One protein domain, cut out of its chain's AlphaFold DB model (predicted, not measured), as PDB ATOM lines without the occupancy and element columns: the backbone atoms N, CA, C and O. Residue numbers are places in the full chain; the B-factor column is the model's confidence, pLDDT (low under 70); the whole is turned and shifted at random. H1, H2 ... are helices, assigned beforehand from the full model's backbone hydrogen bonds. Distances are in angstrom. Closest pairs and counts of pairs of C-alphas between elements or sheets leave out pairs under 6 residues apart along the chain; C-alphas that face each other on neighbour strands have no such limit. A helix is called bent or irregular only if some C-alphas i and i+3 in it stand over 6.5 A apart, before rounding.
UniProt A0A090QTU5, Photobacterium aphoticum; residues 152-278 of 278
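What this domain is: This is residues 152 to 278 of the 278 residues of a protein of Photobacterium aphoticum (UniProt A0A090QTU5). A short helix, H2, forms the middle, and H5, H6 and H7 are set crosswise round it; H4 runs beside H7 and turns at a sharp kink, while H1 lies off at one end on its own link. Near the other end lies the loop of residues 187 to 207, with the tiny H3 before it. The printed part has 127 residues with seven named helices, H1 to H7 in order, and no named strand; its class is all helix. It is compact, with a radius of gyration of the C-alphas of 15.8 A, yet elongated in outline, spanning 53 by 32 by 25 A.

How they stand to each other: H1, residues 152 to 161, touches no helix. H2, residues 172 to 181, touches H5, residues 231 to 240, about perpendicular at 81 degrees; their closest C-alphas, of Leu 180 and Trp 233, are 5.7 A apart. H2 is close to but not clearly touching H7, residues 267 to 277, with the closest C-alphas, of Phe 178 and Phe 274, 6.6 A apart. H3, residues 183 to 186, only just touches H4, residues 208 to 226, with 3 pairs of C-alphas within 8 A; the closest are those of Leu 185 and Arg 214, 7.2 A apart. H4 is irregular, with C-alphas 213 and 216 8.5 A apart, and has a kink of 82 degrees near residue 215. With residues 222 to 226 alone H4 touches H7, at a shallow tilt of 3 degrees, opposite ways; the closest C-alphas, of Glu 226 and Ser 267, are 5.1 A apart. H5 and H6, residues 255 to 264, form a helical hairpin: they touch at a shallow tilt of 21 degrees, opposite ways, and their closest C-alphas, of Leu 234 and Glu 255, are 7.2 A apart. In H1, H2 and H6 every O i to N i+4 pair is within hydrogen-bond range, against 13 of 15 in H4, 5 of 6 in H5 and 6 of 7 in H7; H3 is too short for such a pair.

Where its parts are: H1 begins at C-alpha 152, (30.742, -38.546, -2.663), and measures 14.4 A from first to last C-alpha. H2 measures 13.8 A, H3 5.1 A and H4 22.7 A, with C-alpha 208 at (32.632, -48.535, 30.254). H5 measures 14.9 A, H6 14.4 A and H7 15.4 A, ending at C-alpha 277, (29.847, -49.631, 19.929).

The domain as a whole: The C-alphas farthest apart, of Gln 162 and Pro 191, are 52.9 A apart. The printed part has no cut and ends at the chain's last residue, Val 278. The links from H3 to H4 and from H5 to H6 are long, with 21 and 14 residues. The mean pLDDT of the printed part is 92.4, and residues 230 to 231 are under 70.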
ATOM      1  N   GLU A 152      31.590 -37.482  -3.193       95.06
ATOM      2  CA  GLU A 152      30.742 -38.546  -2.663       95.06
ATOM      3  C   GLU A 152      29.355 -38.559  -3.324       95.06
ATOM      4  O   GLU A 152      28.842 -39.626  -3.666       95.06
ATOM      5  N   HIS A 153      28.775 -37.382  -3.584       94.06
ATOM      6  CA  HIS A 153      27.510 -37.269  -4.317       94.06
ATOM      7  C   HIS A 153      27.682 -37.658  -5.786       94.06
ATOM      8  O   HIS A 153      26.888 -38.442  -6.305       94.06
ATOM      9  N   THR A 154      28.763 -37.209  -6.426       95.44
ATOM     10  CA  THR A 154      29.085 -37.581  -7.812       95.44
ATOM     11  C   THR A 154      29.274 -39.095  -7.970       95.44
ATOM     12  O   THR A 154      28.804 -39.680  -8.945       95.44
ATOM     13  N   VAL A 155      29.916 -39.758  -7.000       95.56
ATOM     14  CA  VAL A 155      30.053 -41.226  -6.970       95.56
ATOM     15  C   VAL A 155      28.695 -41.905  -6.796       95.56
ATOM     16  O   VAL A 155      28.394 -42.857  -7.518       95.56
ATOM     17  N   ALA A 156      27.857 -41.431  -5.870       95.12
ATOM     18  CA  ALA A 156      26.523 -41.993  -5.673       95.12
ATOM     19  C   ALA A 156      25.681 -41.889  -6.955       95.12
ATOM     20  O   ALA A 156      25.057 -42.865  -7.367       95.12
ATOM     21  N   ASP A 157      25.710 -40.741  -7.627       94.62
ATOM     22  CA  ASP A 157      24.968 -40.529  -8.870       94.62
ATOM     23  C   ASP A 157      25.499 -41.386 -10.024       94.62
ATOM     24  O   ASP A 157      24.705 -41.935 -10.792       94.62
ATOM     25  N   TYR A 158      26.816 -41.596 -10.105       95.31
ATOM     26  CA  TYR A 158      27.419 -42.537 -11.053       95.31
ATOM     27  C   TYR A 158      26.878 -43.969 -10.885       95.31
ATOM     28  O   TYR A 158      26.573 -44.640 -11.875       95.31
ATOM     29  N   PHE A 159      26.709 -44.446  -9.650       96.44
ATOM     30  CA  PHE A 159      26.110 -45.762  -9.397       96.44
ATOM     31  C   PHE A 159      24.601 -45.786  -9.661       96.44
ATOM     32  O   PHE A 159      24.106 -46.759 -10.236       96.44
ATOM     33  N   LYS A 160      23.871 -44.709  -9.341       96.19
ATOM     34  CA  LYS A 160      22.442 -44.585  -9.689       96.19
ATOM     35  C   LYS A 160      22.204 -44.678 -11.193       96.19
ATOM     36  O   LYS A 160      21.282 -45.365 -11.623       96.19
ATOM     37  N   GLN A 161      23.054 -44.046 -12.003       95.38
ATOM     38  CA  GLN A 161      22.978 -44.118 -13.469       95.38
ATOM     39  C   GLN A 161      23.207 -45.536 -14.015       95.38
ATOM     40  O   GLN A 161      22.721 -45.865 -15.093       95.38
ATOM     41  N   GLN A 162      23.898 -46.389 -13.261       95.50
ATOM     42  CA  GLN A 162      24.083 -47.807 -13.580       95.50
ATOM     43  C   GLN A 162      22.951 -48.706 -13.058       95.50
ATOM     44  O   GLN A 162      23.033 -49.925 -13.188       95.50
ATOM     45  N   GLY A 163      21.899 -48.128 -12.472       96.44
ATOM     46  CA  GLY A 163      20.746 -48.862 -11.952       96.44
ATOM     47  C   GLY A 163      20.888 -49.337 -10.506       96.44
ATOM     48  O   GLY A 163      20.018 -50.058 -10.026       96.44
ATOM     49  N   TRP A 164      21.946 -48.937  -9.794       95.38
ATOM     50  CA  TRP A 164      22.083 -49.230  -8.368       95.38
ATOM     51  C   TRP A 164      21.288 -48.243  -7.513       95.38
ATOM     52  O   TRP A 164      21.101 -47.079  -7.866       95.38
ATOM     53  N   HIS A 165      20.897 -48.677  -6.319       92.19
ATOM     54  CA  HIS A 165      20.492 -47.758  -5.264       92.19
ATOM     55  C   HIS A 165      21.735 -47.304  -4.499       92.19
ATOM     56  O   HIS A 165      22.411 -48.122  -3.881       92.19
ATOM     57  N   ALA A 166      22.037 -46.008  -4.549       93.75
ATOM     58  CA  ALA A 166      23.165 -45.422  -3.837       93.75
ATOM     59  C   ALA A 166      22.714 -44.194  -3.041       93.75
ATOM     60  O   ALA A 166      22.117 -43.265  -3.589       93.75
ATOM     61  N   GLU A 167      23.020 -44.191  -1.750       91.38
ATOM     62  CA  GLU A 167      22.736 -43.098  -0.825       91.38
ATOM     63  C   GLU A 167      24.005 -42.761  -0.048       91.38
ATOM     64  O   GLU A 167      24.763 -43.645   0.346       91.38
ATOM     65  N   TYR A 168      24.244 -41.469   0.156       92.94
ATOM     66  CA  TYR A 168      25.368 -40.994   0.949       92.94
ATOM     67  C   TYR A 168      24.903 -40.785   2.389       92.94
ATOM     68  O   TYR A 168      24.149 -39.855   2.670       92.94
ATOM     69  N   VAL A 169      25.322 -41.692   3.272       93.12
ATOM     70  CA  VAL A 169      24.862 -41.754   4.670       93.12
ATOM     71  C   VAL A 169      25.996 -41.657   5.694       93.12
ATOM     72  O   VAL A 169      25.728 -41.383   6.861       93.12
ATOM     73  N   GLU A 170      27.252 -41.862   5.284       91.25
ATOM     74  CA  GLU A 170      28.421 -41.922   6.179       91.25
ATOM     75  C   GLU A 170      28.134 -42.752   7.451       91.25
ATOM     76  O   GLU A 170      27.543 -43.830   7.380       91.25
ATOM     77  N   ASN A 171      28.493 -42.229   8.625       91.75
ATOM     78  CA  ASN A 171      28.263 -42.873   9.916       91.75
ATOM     79  C   ASN A 171      26.802 -42.755  10.385       91.75
ATOM     80  O   ASN A 171      26.409 -43.422  11.339       91.75
ATOM     81  N   THR A 172      25.978 -41.916   9.745       93.88
ATOM     82  CA  THR A 172      24.631 -41.604  10.252       93.88
ATOM     83  C   THR A 172      23.684 -42.793  10.188       93.88
ATOM     84  O   THR A 172      22.869 -42.949  11.094       93.88
ATOM     85  N   LEU A 173      23.812 -43.658   9.174       94.19
ATOM     86  CA  LEU A 173      22.974 -44.850   9.061       94.19
ATOM     87  C   LEU A 173      23.262 -45.826  10.199       94.19
ATOM     88  O   LEU A 173      22.344 -46.189  10.924       94.19
ATOM     89  N   MET A 174      24.523 -46.221  10.384       93.88
ATOM     90  CA  MET A 174      24.869 -47.231  11.384       93.88
ATOM     91  C   MET A 174      24.689 -46.714  12.817       93.88
ATOM     92  O   MET A 174      24.110 -47.419  13.639       93.88
ATOM     93  N   CYS A 175      25.070 -45.462  13.103       94.94
ATOM     94  CA  CYS A 175      24.766 -44.827  14.391       94.94
ATOM     95  C   CYS A 175      23.252 -44.706  14.616       94.94
ATOM     96  O   CYS A 175      22.755 -44.979  15.705       94.94
ATOM     97  N   GLY A 176      22.499 -44.343  13.578       94.94
ATOM     98  CA  GLY A 176      21.047 -44.253  13.634       94.94
ATOM     99  C   GLY A 176      20.389 -45.589  13.952       94.94
ATOM    100  O   GLY A 176      19.562 -45.666  14.859       94.94
ATOM    101  N   LEU A 177      20.790 -46.647  13.245       94.06
ATOM    102  CA  LEU A 177      20.327 -48.007  13.500       94.06
ATOM    103  C   LEU A 177      20.666 -48.437  14.929       94.06
ATOM    104  O   LEU A 177      19.786 -48.963  15.597       94.06
ATOM    105  N   PHE A 178      21.870 -48.137  15.431       95.00
ATOM    106  CA  PHE A 178      22.244 -48.407  16.822       95.00
ATOM    107  C   PHE A 178      21.309 -47.695  17.809       95.00
ATOM    108  O   PHE A 178      20.737 -48.316  18.703       95.00
ATOM    109  N   GLY A 179      21.089 -46.392  17.622       95.25
ATOM    110  CA  GLY A 179      20.228 -45.604  18.502       95.25
ATOM    111  C   GLY A 179      18.774 -46.085  18.520       95.25
ATOM    112  O   GLY A 179      18.136 -46.053  19.572       95.25
ATOM    113  N   LEU A 180      18.255 -46.555  17.381       94.94
ATOM    114  CA  LEU A 180      16.927 -47.168  17.286       94.94
ATOM    115  C   LEU A 180      16.899 -48.554  17.941       94.94
ATOM    116  O   LEU A 180      15.989 -48.847  18.715       94.94
ATOM    117  N   ALA A 181      17.913 -49.372  17.663       93.31
ATOM    118  CA  ALA A 181      18.047 -50.731  18.161       93.31
ATOM    119  C   ALA A 181      18.187 -50.796  19.671       93.31
ATOM    120  O   ALA A 181      17.700 -51.746  20.257       93.31
ATOM    121  N   PHE A 182      18.847 -49.821  20.296       94.75
ATOM    122  CA  PHE A 182      19.134 -49.787  21.731       94.75
ATOM    123  C   PHE A 182      18.321 -48.723  22.474       94.75
ATOM    124  O   PHE A 182      18.650 -48.402  23.613       94.75
ATOM    125  N   TRP A 183      17.269 -48.157  21.873       95.56
ATOM    126  CA  TRP A 183      16.565 -46.993  22.426       95.56
ATOM    127  C   TRP A 183      16.117 -47.186  23.885       95.56
ATOM    128  O   TRP A 183      16.391 -46.357  24.751       95.56
ATOM    129  N   ASP A 184      15.442 -48.292  24.180       94.75
ATOM    130  CA  ASP A 184      14.985 -48.660  25.524       94.75
ATOM    131  C   ASP A 184      16.139 -48.875  26.518       94.75
ATOM    132  O   ASP A 184      16.019 -48.522  27.692       94.75
ATOM    133  N   LEU A 185      17.280 -49.384  26.047       95.56
ATOM    134  CA  LEU A 185      18.480 -49.579  26.859       95.56
ATOM    135  C   LEU A 185      19.201 -48.251  27.130       95.56
ATOM    136  O   LEU A 185      19.564 -47.981  28.279       95.56
ATOM    137  N   ILE A 186      19.331 -47.386  26.121       95.75
ATOM    138  CA  ILE A 186      19.897 -46.032  26.231       95.75
ATOM    139  C   ILE A 186      19.101 -45.210  27.250       95.75
ATOM    140  O   ILE A 186      19.686 -44.576  28.128       95.75
ATOM    141  N   PHE A 187      17.769 -45.262  27.182       95.19
ATOM    142  CA  PHE A 187      16.874 -44.508  28.065       95.19
ATOM    143  C   PHE A 187      16.373 -45.302  29.281       95.19
ATOM    144  O   PHE A 187      15.391 -44.912  29.916       95.19
ATOM    145  N   SER A 188      17.053 -46.392  29.642       94.56
ATOM    146  CA  SER A 188      16.724 -47.153  30.850       94.56
ATOM    147  C   SER A 188      16.879 -46.288  32.115       94.56
ATOM    148  O   SER A 188      17.824 -45.496  32.225       94.56
ATOM    149  N   PRO A 189      15.962 -46.411  33.096       92.25
ATOM    150  CA  PRO A 189      15.903 -45.524  34.256       92.25
ATOM    151  C   PRO A 189      16.929 -45.913  35.335       92.25
ATOM    152  O   PRO A 189      16.568 -46.276  36.454       92.25
ATOM    153  N   LEU A 190      18.222 -45.850  35.010       93.44
ATOM    154  CA  LEU A 190      19.294 -46.164  35.956       93.44
ATOM    155  C   LEU A 190      19.649 -44.965  36.856       93.44
ATOM    156  O   LEU A 190      19.689 -43.820  36.385       93.44
ATOM    157  N   PRO A 191      19.958 -45.192  38.150       91.56
ATOM    158  CA  PRO A 191      20.355 -44.125  39.063       91.56
ATOM    159  C   PRO A 191      21.559 -43.331  38.544       91.56
ATOM    160  O   PRO A 191      22.627 -43.878  38.285       91.56
ATOM    161  N   GLY A 192      21.398 -42.014  38.411       89.31
ATOM    162  CA  GLY A 192      22.468 -41.114  37.969       89.31
ATOM    163  C   GLY A 192      22.714 -41.072  36.455       89.31
ATOM    164  O   GLY A 192      23.483 -40.212  36.017       89.31
ATOM    165  N   ALA A 193      22.038 -41.912  35.662       93.00
ATOM    166  CA  ALA A 193      22.080 -41.855  34.200       93.00
ATOM    167  C   ALA A 193      21.438 -40.559  33.677       93.00
ATOM    168  O   ALA A 193      22.023 -39.856  32.849       93.00
ATOM    169  N   PHE A 194      20.288 -40.184  34.243       94.81
ATOM    170  CA  PHE A 194      19.561 -38.952  33.936       94.81
ATOM    171  C   PHE A 194      19.353 -38.123  35.210       94.81
ATOM    172  O   PHE A 194      18.825 -38.604  36.207       94.81
ATOM    173  N   ILE A 195      19.796 -36.869  35.183       94.19
ATOM    174  CA  ILE A 195      19.744 -35.901  36.287       94.19
ATOM    175  C   ILE A 195      18.931 -34.647  35.936       94.19
ATOM    176  O   ILE A 195      18.677 -33.826  36.812       94.19
ATOM    177  N   ASN A 196      18.559 -34.458  34.666       92.31
ATOM    178  CA  ASN A 196      17.706 -33.359  34.212       92.31
ATOM    179  C   ASN A 196      16.947 -33.748  32.921       92.31
ATOM    180  O   ASN A 196      17.389 -34.660  32.217       92.31
ATOM    181  N   PRO A 197      15.835 -33.064  32.582       90.88
ATOM    182  CA  PRO A 197      14.977 -33.440  31.452       90.88
ATOM    183  C   PRO A 197      15.532 -33.065  30.066       90.88
ATOM    184  O   PRO A 197      14.899 -33.376  29.064       90.88
ATOM    185  N   PHE A 198      16.684 -32.394  29.981       91.88
ATOM    186  CA  PHE A 198      17.263 -31.914  28.718       91.88
ATOM    187  C   PHE A 198      18.383 -32.820  28.182       91.88
ATOM    188  O   PHE A 198      19.055 -32.476  27.208       91.88
ATOM    189  N   GLN A 199      18.621 -33.964  28.826       93.12
ATOM    190  CA  GLN A 199      19.631 -34.926  28.398       93.12
ATOM    191  C   GLN A 199      19.197 -35.693  27.148       93.12
ATOM    192  O   GLN A 199      18.109 -36.254  27.098       93.12
ATOM    193  N   ARG A 200      20.100 -35.752  26.168       94.12
ATOM    194  CA  ARG A 200      19.925 -36.485  24.900       94.12
ATOM    195  C   ARG A 200      20.351 -37.953  25.000       94.12
ATOM    196  O   ARG A 200      19.991 -38.765  24.160       94.12
ATOM    197  N   SER A 201      21.126 -38.273  26.030       93.44
ATOM    198  CA  SER A 201      21.692 -39.586  26.323       93.44
ATOM    199  C   SER A 201      22.010 -39.678  27.824       93.44
ATOM    200  O   SER A 201      22.045 -38.645  28.523       93.44
ATOM    201  N   PRO A 202      22.204 -40.891  28.367       95.25
ATOM    202  CA  PRO A 202      22.579 -41.040  29.760       95.25
ATOM    203  C   PRO A 202      24.036 -40.595  29.972       95.25
ATOM    204  O   PRO A 202      24.873 -40.656  29.073       95.25
ATOM    205  N   LYS A 203      24.376 -40.129  31.178       93.12
ATOM    206  CA  LYS A 203      25.716 -39.580  31.474       93.12
ATOM    207  C   LYS A 203      26.862 -40.575  31.284       93.12
ATOM    208  O   LYS A 203      28.012 -40.151  31.176       93.12
ATOM    209  N   ASP A 204      26.562 -41.863  31.325       93.25
ATOM    210  CA  ASP A 204      27.498 -42.964  31.159       93.25
ATOM    211  C   ASP A 204      27.628 -43.444  29.707       93.25
ATOM    212  O   ASP A 204      28.515 -44.256  29.480       93.25
ATOM    213  N   MET A 205      26.847 -42.919  28.742       93.94
ATOM    214  CA  MET A 205      26.762 -43.398  27.342       93.94
ATOM    215  C   MET A 205      28.120 -43.703  26.697       93.94
ATOM    216  O   MET A 205      28.277 -44.720  26.043       93.94
ATOM    217  N   PHE A 206      29.112 -42.835  26.903       90.44
ATOM    218  CA  PHE A 206      30.452 -42.963  26.314       90.44
ATOM    219  C   PHE A 206      31.491 -43.403  27.352       90.44
ATOM    220  O   PHE A 206      32.592 -42.850  27.442       90.44
ATOM    221  N   SER A 207      31.107 -44.330  28.226       88.06
ATOM    222  CA  SER A 207      31.970 -44.891  29.260       88.06
ATOM    223  C   SER A 207      31.709 -46.378  29.440       88.06
ATOM    224  O   SER A 207      30.584 -46.834  29.266       88.06
ATOM    225  N   GLU A 208      32.719 -47.102  29.923       86.94
ATOM    226  CA  GLU A 208      32.632 -48.535  30.254       86.94
ATOM    227  C   GLU A 208      31.467 -48.873  31.206       86.94
ATOM    228  O   GLU A 208      30.976 -50.000  31.245       86.94
ATOM    229  N   ALA A 209      30.993 -47.889  31.980       91.44
ATOM    230  CA  ALA A 209      29.858 -48.064  32.873       91.44
ATOM    231  C   ALA A 209      28.536 -48.305  32.125       91.44
ATOM    232  O   ALA A 209      27.680 -48.995  32.678       91.44
ATOM    233  N   PHE A 210      28.372 -47.796  30.895       94.62
ATOM    234  CA  PHE A 210      27.150 -48.006  30.114       94.62
ATOM    235  C   PHE A 210      26.910 -49.490  29.865       94.62
ATOM    236  O   PHE A 210      25.857 -50.011  30.253       94.62
ATOM    237  N   PHE A 211      27.919 -50.162  29.300       94.38
ATOM    238  CA  PHE A 211      27.908 -51.602  29.088       94.38
ATOM    239  C   PHE A 211      27.815 -52.352  30.408       94.38
ATOM    240  O   PHE A 211      26.914 -53.164  30.591       94.38
ATOM    241  N   ALA A 212      28.687 -52.044  31.375       94.62
ATOM    242  CA  ALA A 212      28.747 -52.786  32.632       94.62
ATOM    243  C   ALA A 212      27.405 -52.801  33.388       94.62
ATOM    244  O   ALA A 212      27.032 -53.825  33.958       94.62
ATOM    245  N   GLN A 213      26.655 -51.694  33.371       95.25
ATOM    246  CA  GLN A 213      25.359 -51.596  34.048       95.25
ATOM    247  C   GLN A 213      24.202 -52.243  33.275       95.25
ATOM    248  O   GLN A 213      23.167 -52.538  33.873       95.25
ATOM    249  N   ARG A 214      24.350 -52.451  31.961       95.88
ATOM    250  CA  ARG A 214      23.299 -52.973  31.066       95.88
ATOM    251  C   ARG A 214      23.682 -54.290  30.394       95.88
ATOM    252  O   ARG A 214      22.967 -54.738  29.503       95.88
ATOM    253  N   ARG A 215      24.774 -54.919  30.833       96.25
ATOM    254  CA  ARG A 215      25.446 -56.034  30.155       96.25
ATOM    255  C   ARG A 215      24.489 -57.127  29.699       96.25
ATOM    256  O   ARG A 215      24.405 -57.408  28.516       96.25
ATOM    257  N   GLU A 216      23.720 -57.691  30.625       97.06
ATOM    258  CA  GLU A 216      22.822 -58.812  30.326       97.06
ATOM    259  C   GLU A 216      21.716 -58.431  29.325       97.06
ATOM    260  O   GLU A 216      21.233 -59.273  28.573       97.06
ATOM    261  N   ALA A 217      21.270 -57.172  29.331       96.44
ATOM    262  CA  ALA A 217      20.250 -56.685  28.408       96.44
ATOM    263  C   ALA A 217      20.844 -56.376  27.024       96.44
ATOM    264  O   ALA A 217      20.219 -56.681  26.013       96.44
ATOM    265  N   ILE A 218      22.061 -55.827  26.985       96.44
ATOM    266  CA  ILE A 218      22.817 -55.591  25.750       96.44
ATOM    267  C   ILE A 218      23.168 -56.918  25.074       96.44
ATOM    268  O   ILE A 218      22.886 -57.080  23.893       96.44
ATOM    269  N   GLU A 219      23.711 -57.888  25.813       96.50
ATOM    270  CA  GLU A 219      24.061 -59.214  25.283       96.50
ATOM    271  C   GLU A 219      22.826 -59.920  24.699       96.50
ATOM    272  O   GLU A 219      22.892 -60.471  23.604       96.50
ATOM    273  N   ARG A 220      21.667 -59.833  25.368       95.31
ATOM    274  CA  ARG A 220      20.397 -60.339  24.818       95.31
ATOM    275  C   ARG A 220      19.978 -59.611  23.542       95.31
ATOM    276  O   ARG A 220      19.648 -60.268  22.562       95.31
ATOM    277  N   ARG A 221      20.047 -58.276  23.528       94.38
ATOM    278  CA  ARG A 221      19.708 -57.469  22.347       94.38
ATOM    279  C   ARG A 221      20.589 -57.829  21.149       94.38
ATOM    280  O   ARG A 221      20.069 -57.923  20.046       94.38
ATOM    281  N   LEU A 222      21.887 -58.059  21.358       94.69
ATOM    282  CA  LEU A 222      22.812 -58.494  20.304       94.69
ATOM    283  C   LEU A 222      22.433 -59.872  19.733       94.69
ATOM    284  O   LEU A 222      22.458 -60.052  18.519       94.69
ATOM    285  N   VAL A 223      21.986 -60.811  20.571       94.25
ATOM    286  CA  VAL A 223      21.460 -62.103  20.094       94.25
ATOM    287  C   VAL A 223      20.184 -61.920  19.261       94.25
ATOM    288  O   VAL A 223      20.056 -62.526  18.198       94.25
ATOM    289  N   ASP A 224      19.254 -61.063  19.694       92.25
ATOM    290  CA  ASP A 224      18.021 -60.776  18.942       92.25
ATOM    291  C   ASP A 224      18.331 -60.141  17.570       92.25
ATOM    292  O   ASP A 224      17.738 -60.497  16.545       92.25
ATOM    293  N   ILE A 225      19.303 -59.224  17.543       91.75
ATOM    294  CA  ILE A 225      19.848 -58.591  16.336       91.75
ATOM    295  C   ILE A 225      20.377 -59.657  15.379       91.75
ATOM    296  O   ILE A 225      19.951 -59.695  14.221       91.75
ATOM    297  N   GLU A 226      21.264 -60.535  15.853       92.00
ATOM    298  CA  GLU A 226      21.873 -61.602  15.054       92.00
ATOM    299  C   GLU A 226      20.814 -62.542  14.453       92.00
ATOM    300  O   GLU A 226      20.926 -62.952  13.297       92.00
ATOM    301  N   GLN A 227      19.735 -62.806  15.196       90.31
ATOM    302  CA  GLN A 227      18.608 -63.636  14.756       90.31
ATOM    303  C   GLN A 227      17.669 -62.961  13.750       90.31
ATOM    304  O   GLN A 227      16.726 -63.598  13.275       90.31
ATOM    305  N   GLY A 228      17.893 -61.696  13.394       83.56
ATOM    306  CA  GLY A 228      17.029 -61.038  12.422       83.56
ATOM    307  C   GLY A 228      15.782 -60.388  13.036       83.56
ATOM    308  O   GLY A 228      14.808 -60.146  12.315       83.56
ATOM    309  N   VAL A 229      15.781 -60.048  14.327       77.81
ATOM    310  CA  VAL A 229      14.643 -59.371  14.972       77.81
ATOM    311  C   VAL A 229      14.755 -57.844  14.813       77.81
ATOM    312  O   VAL A 229      15.190 -57.129  15.709       77.81
ATOM    313  N   TRP A 230      14.347 -57.329  13.645       69.19
ATOM    314  CA  TRP A 230      14.500 -55.900  13.273       69.19
ATOM    315  C   TRP A 230      13.179 -55.130  13.145       69.19
ATOM    316  O   TRP A 230      13.173 -53.912  12.973       69.19
ATOM    317  N   GLN A 231      12.040 -55.827  13.206       65.44
ATOM    318  CA  GLN A 231      10.716 -55.247  12.929       65.44
ATOM    319  C   GLN A 231      10.339 -54.134  13.912       65.44
ATOM    320  O   GLN A 231       9.662 -53.173  13.547       65.44
ATOM    321  N   GLU A 232      10.817 -54.230  15.150       77.12
ATOM    322  CA  GLU A 232      10.510 -53.253  16.188       77.12
ATOM    323  C   GLU A 232      11.142 -51.884  15.902       77.12
ATOM    324  O   GLU A 232      10.597 -50.862  16.317       77.12
ATOM    325  N   TRP A 233      12.231 -51.810  15.133       86.88
ATOM    326  CA  TRP A 233      13.028 -50.583  15.024       86.88
ATOM    327  C   TRP A 233      12.373 -49.525  14.154       86.88
ATOM    328  O   TRP A 233      12.487 -48.335  14.447       86.88
ATOM    329  N   LEU A 234      11.634 -49.939  13.123       87.88
ATOM    330  CA  LEU A 234      10.808 -49.010  12.357       87.88
ATOM    331  C   LEU A 234       9.703 -48.419  13.244       87.88
ATOM    332  O   LEU A 234       9.430 -47.222  13.171       87.88
ATOM    333  N   SER A 235       9.123 -49.230  14.135       90.69
ATOM    334  CA  SER A 235       8.138 -48.735  15.100       90.69
ATOM    335  C   SER A 235       8.766 -47.740  16.082       90.69
ATOM    336  O   SER A 235       8.172 -46.699  16.362       90.69
ATOM    337  N   VAL A 236       9.998 -47.999  16.541       94.19
ATOM    338  CA  VAL A 236      10.755 -47.070  17.392       94.19
ATOM    339  C   VAL A 236      11.018 -45.771  16.636       94.19
ATOM    340  O   VAL A 236      10.755 -44.700  17.176       94.19
ATOM    341  N   TYR A 237      11.460 -45.843  15.380       94.75
ATOM    342  CA  TYR A 237      11.677 -44.663  14.543       94.75
ATOM    343  C   TYR A 237      10.414 -43.799  14.458       94.75
ATOM    344  O   TYR A 237      10.469 -42.605  14.746       94.75
ATOM    345  N   GLN A 238       9.266 -44.405  14.153       93.94
ATOM    346  CA  GLN A 238       7.986 -43.703  14.033       93.94
ATOM    347  C   GLN A 238       7.531 -43.080  15.356       93.94
ATOM    348  O   GLN A 238       7.099 -41.929  15.392       93.94
ATOM    349  N   GLN A 239       7.650 -43.818  16.461       96.00
ATOM    350  CA  GLN A 239       7.215 -43.352  17.779       96.00
ATOM    351  C   GLN A 239       8.131 -42.280  18.375       96.00
ATOM    352  O   GLN A 239       7.683 -41.487  19.207       96.00
ATOM    353  N   LYS A 240       9.420 -42.295  18.029       96.44
ATOM    354  CA  LYS A 240      10.450 -41.444  18.644       96.44
ATOM    355  C   LYS A 240      10.934 -40.322  17.733       96.44
ATOM    356  O   LYS A 240      11.787 -39.543  18.157       96.44
ATOM    357  N   PHE A 241      10.386 -40.215  16.525       96.38
ATOM    358  CA  PHE A 241      10.791 -39.227  15.538       96.38
ATOM    359  C   PHE A 241      10.863 -37.812  16.131       96.38
ATOM    360  O   PHE A 241       9.912 -37.314  16.737       96.38
ATOM    361  N   GLY A 242      12.015 -37.162  15.958       95.06
ATOM    362  CA  GLY A 242      12.271 -35.804  16.440       95.06
ATOM    363  C   GLY A 242      12.721 -35.695  17.902       95.06
ATOM    364  O   GLY A 242      13.120 -34.606  18.321       95.06
ATOM    365  N   ILE A 243      12.727 -36.781  18.684       95.19
ATOM    366  CA  ILE A 243      13.255 -36.762  20.057       95.19
ATOM    367  C   ILE A 243      14.783 -36.695  20.019       95.19
ATOM    368  O   ILE A 243      15.439 -37.507  19.373       95.19
ATOM    369  N   SER A 244      15.372 -35.731  20.724       91.75
ATOM    370  CA  SER A 244      16.823 -35.536  20.716       91.75
ATOM    371  C   SER A 244      17.577 -36.764  21.245       91.75
ATOM    372  O   SER A 244      17.248 -37.283  22.309       91.75
ATOM    373  N   ASN A 245      18.584 -37.208  20.493       92.44
ATOM    374  CA  ASN A 245      19.384 -38.400  20.758       92.44
ATOM    375  C   ASN A 245      20.798 -38.184  20.182       92.44
ATOM    376  O   ASN A 245      20.930 -37.514  19.157       92.44
ATOM    377  N   ASP A 246      21.839 -38.713  20.830       93.38
ATOM    378  CA  ASP A 246      23.230 -38.554  20.364       93.38
ATOM    379  C   ASP A 246      23.582 -39.435  19.149       93.38
ATOM    380  O   ASP A 246      24.511 -39.120  18.413       93.38
ATOM    381  N   TRP A 247      22.829 -40.510  18.921       95.19
ATOM    382  CA  TRP A 247      23.048 -41.498  17.864       95.19
ATOM    383  C   TRP A 247      22.140 -41.293  16.647       95.19
ATOM    384  O   TRP A 247      22.546 -41.545  15.513       95.19
ATOM    385  N   VAL A 248      20.901 -40.835  16.865       95.50
ATOM    386  CA  VAL A 248      19.882 -40.759  15.807       95.50
ATOM    387  C   VAL A 248      19.807 -39.364  15.187       95.50
ATOM    388  O   VAL A 248      19.237 -38.428  15.752       95.50
ATOM    389  N   HIS A 249      20.320 -39.239  13.962       94.38
ATOM    390  CA  HIS A 249      20.194 -38.032  13.143       94.38
ATOM    391  C   HIS A 249      18.921 -38.071  12.283       94.38
ATOM    392  O   HIS A 249      18.954 -38.471  11.121       94.38
ATOM    393  N   TRP A 250      17.794 -37.612  12.834       94.75
ATOM    394  CA  TRP A 250      16.472 -37.703  12.188       94.75
ATOM    395  C   TRP A 250      16.384 -37.103  10.781       94.75
ATOM    396  O   TRP A 250      15.625 -37.599   9.964       94.75
ATOM    397  N   SER A 251      17.149 -36.050  10.480       92.94
ATOM    398  CA  SER A 251      17.150 -35.427   9.148       92.94
ATOM    399  C   SER A 251      17.912 -36.230   8.093       92.94
ATOM    400  O   SER A 251      17.720 -35.994   6.905       92.94
ATOM    401  N   ALA A 252      18.810 -37.124   8.515       91.50
ATOM    402  CA  ALA A 252      19.613 -37.968   7.632       91.50
ATOM    403  C   ALA A 252      18.981 -39.353   7.412       91.50
ATOM    404  O   ALA A 252      19.324 -40.043   6.457       91.50
ATOM    405  N   LEU A 253      18.051 -39.759   8.280       93.25
ATOM    406  CA  LEU A 253      17.362 -41.042   8.201       93.25
ATOM    407  C   LEU A 253      15.972 -40.869   7.592       93.25
ATOM    408  O   LEU A 253      15.246 -39.934   7.914       93.25
ATOM    409  N   SER A 254      15.581 -41.807   6.734       92.88
ATOM    410  CA  SER A 254      14.216 -41.905   6.214       92.88
ATOM    411  C   SER A 254      13.689 -43.320   6.405       92.88
ATOM    412  O   SER A 254      14.467 -44.273   6.408       92.88
ATOM    413  N   GLU A 255      12.368 -43.486   6.508       92.44
ATOM    414  CA  GLU A 255      11.763 -44.824   6.593       92.44
ATOM    415  C   GLU A 255      12.178 -45.712   5.415       92.44
ATOM    416  O   GLU A 255      12.492 -46.884   5.593       92.44
ATOM    417  N   ALA A 256      12.246 -45.136   4.211       92.31
ATOM    418  CA  ALA A 256      12.651 -45.852   3.010       92.31
ATOM    419  C   ALA A 256      14.108 -46.343   3.087       92.31
ATOM    420  O   ALA A 256      14.395 -47.463   2.663       92.31
ATOM    421  N   LEU A 257      15.012 -45.528   3.641       92.94
ATOM    422  CA  LEU A 257      16.402 -45.912   3.883       92.94
ATOM    423  C   LEU A 257      16.492 -47.023   4.937       92.94
ATOM    424  O   LEU A 257      17.195 -48.005   4.719       92.94
ATOM    425  N   LEU A 258      15.751 -46.908   6.043       92.12
ATOM    426  CA  LEU A 258      15.732 -47.922   7.103       92.12
ATOM    427  C   LEU A 258      15.217 -49.269   6.587       92.12
ATOM    428  O   LEU A 258      15.858 -50.295   6.797       92.12
ATOM    429  N   LEU A 259      14.102 -49.265   5.852       89.88
ATOM    430  CA  LEU A 259      13.541 -50.470   5.238       89.88
ATOM    431  C   LEU A 259      14.534 -51.142   4.282       89.88
ATOM    432  O   LEU A 259      14.673 -52.362   4.308       89.88
ATOM    433  N   ARG A 260      15.255 -50.359   3.469       90.69
ATOM    434  CA  ARG A 260      16.305 -50.888   2.586       90.69
ATOM    435  C   ARG A 260      17.478 -51.467   3.367       90.69
ATOM    436  O   ARG A 260      17.930 -52.561   3.043       90.69
ATOM    437  N   ALA A 261      17.963 -50.756   4.383       90.50
ATOM    438  CA  ALA A 261      19.085 -51.205   5.201       90.50
ATOM    439  C   ALA A 261      18.793 -52.571   5.837       90.50
ATOM    440  O   ALA A 261      19.616 -53.476   5.734       90.50
ATOM    441  N   ILE A 262      17.585 -52.751   6.381       83.50
ATOM    442  CA  ILE A 262      17.131 -54.020   6.975       83.50
ATOM    443  C   ILE A 262      17.095 -55.162   5.946       83.50
ATOM    444  O   ILE A 262      17.354 -56.309   6.289       83.50
ATOM    445  N   GLN A 263      16.764 -54.876   4.683       85.69
ATOM    446  CA  GLN A 263      16.673 -55.901   3.636       85.69
ATOM    447  C   GLN A 263      18.034 -56.334   3.080       85.69
ATOM    448  O   GLN A 263      18.156 -57.445   2.568       85.69
ATOM    449  N   VAL A 264      19.026 -55.443   3.109       90.31
ATOM    450  CA  VAL A 264      20.284 -55.610   2.366       90.31
ATOM    451  C   VAL A 264      21.460 -55.924   3.284       90.31
ATOM    452  O   VAL A 264      22.346 -56.683   2.893       90.31
ATOM    453  N   ILE A 265      21.505 -55.333   4.480       90.88
ATOM    454  CA  ILE A 265      22.641 -55.494   5.387       90.88
ATOM    455  C   ILE A 265      22.457 -56.795   6.185       90.88
ATOM    456  O   ILE A 265      21.428 -56.960   6.841       90.88
ATOM    457  N   PRO A 266      23.433 -57.722   6.165       92.38
ATOM    458  CA  PRO A 266      23.353 -58.944   6.955       92.38
ATOM    459  C   PRO A 266      23.247 -58.644   8.452       92.38
ATOM    460  O   PRO A 266      24.026 -57.851   8.980       92.38
ATOM    461  N   SER A 267      22.343 -59.334   9.147       91.75
ATOM    462  CA  SER A 267      22.145 -59.169  10.591       91.75
ATOM    463  C   SER A 267      23.419 -59.414  11.404       91.75
ATOM    464  O   SER A 267      23.672 -58.686  12.358       91.75
ATOM    465  N   SER A 268      24.260 -60.366  10.984       92.19
ATOM    466  CA  SER A 268      25.565 -60.621  11.605       92.19
ATOM    467  C   SER A 268      26.504 -59.418  11.506       92.19
ATOM    468  O   SER A 268      27.096 -59.025  12.499       92.19
ATOM    469  N   ALA A 269      26.572 -58.762  10.343       92.00
ATOM    470  CA  ALA A 269      27.429 -57.596  10.146       92.00
ATOM    471  C   ALA A 269      26.993 -56.406  11.014       92.00
ATOM    472  O   ALA A 269      27.830 -55.645  11.496       92.00
ATOM    473  N   VAL A 270      25.685 -56.236  11.220       92.19
ATOM    474  CA  VAL A 270      25.198 -55.195  12.128       92.19
ATOM    475  C   VAL A 270      25.418 -55.581  13.592       92.19
ATOM    476  O   VAL A 270      25.747 -54.708  14.390       92.19
ATOM    477  N   CYS A 271      25.276 -56.861  13.947       93.25
ATOM    478  CA  CYS A 271      25.601 -57.357  15.283       93.25
ATOM    479  C   CYS A 271      27.068 -57.097  15.635       93.25
ATOM    480  O   CYS A 271      27.326 -56.502  16.679       93.25
ATOM    481  N   ASP A 272      27.997 -57.457  14.747       93.00
ATOM    482  CA  ASP A 272      29.432 -57.208  14.922       93.00
ATOM    483  C   ASP A 272      29.696 -55.710  15.130       93.00
ATOM    484  O   ASP A 272      30.308 -55.307  16.116       93.00
ATOM    485  N   PHE A 273      29.131 -54.864  14.262       92.81
ATOM    486  CA  PHE A 273      29.295 -53.416  14.371       92.81
ATOM    487  C   PHE A 273      28.718 -52.841  15.677       92.81
ATOM    488  O   PHE A 273      29.277 -51.910  16.247       92.81
ATOM    489  N   PHE A 274      27.589 -53.360  16.166       93.75
ATOM    490  CA  PHE A 274      26.990 -52.889  17.419       93.75
ATOM    491  C   PHE A 274      27.705 -53.408  18.655       93.75
ATOM    492  O   PHE A 274      27.726 -52.691  19.651       93.75
ATOM    493  N   ALA A 275      28.302 -54.598  18.594       92.31
ATOM    494  CA  ALA A 275      29.144 -55.117  19.662       92.31
ATOM    495  C   ALA A 275      30.372 -54.222  19.897       92.31
ATOM    496  O   ALA A 275      30.750 -54.021  21.046       92.31
ATOM    497  N   ASP A 276      30.927 -53.620  18.842       88.12
ATOM    498  CA  ASP A 276      32.048 -52.674  18.949       88.12
ATOM    499  C   ASP A 276      31.641 -51.297  19.523       88.12
ATOM    500  O   ASP A 276      32.488 -50.545  20.007       88.12
ATOM    501  N   LEU A 277      30.351 -50.934  19.463       86.75
ATOM    502  CA  LEU A 277      29.847 -49.631  19.929       86.75
ATOM    503  C   LEU A 277      29.420 -49.595  21.404       86.75
ATOM    504  O   LEU A 277      29.237 -48.494  21.938       86.75
ATOM    505  N   VAL A 278      29.201 -50.753  22.036       83.81
ATOM    506  CA  VAL A 278      28.708 -50.869  23.424       83.81
ATOM    507  C   VAL A 278      29.833 -51.055  24.427       83.81
ATOM    508  O   VAL A 278      29.784 -50.324  25.444       83.81
TER     509      VAL A 278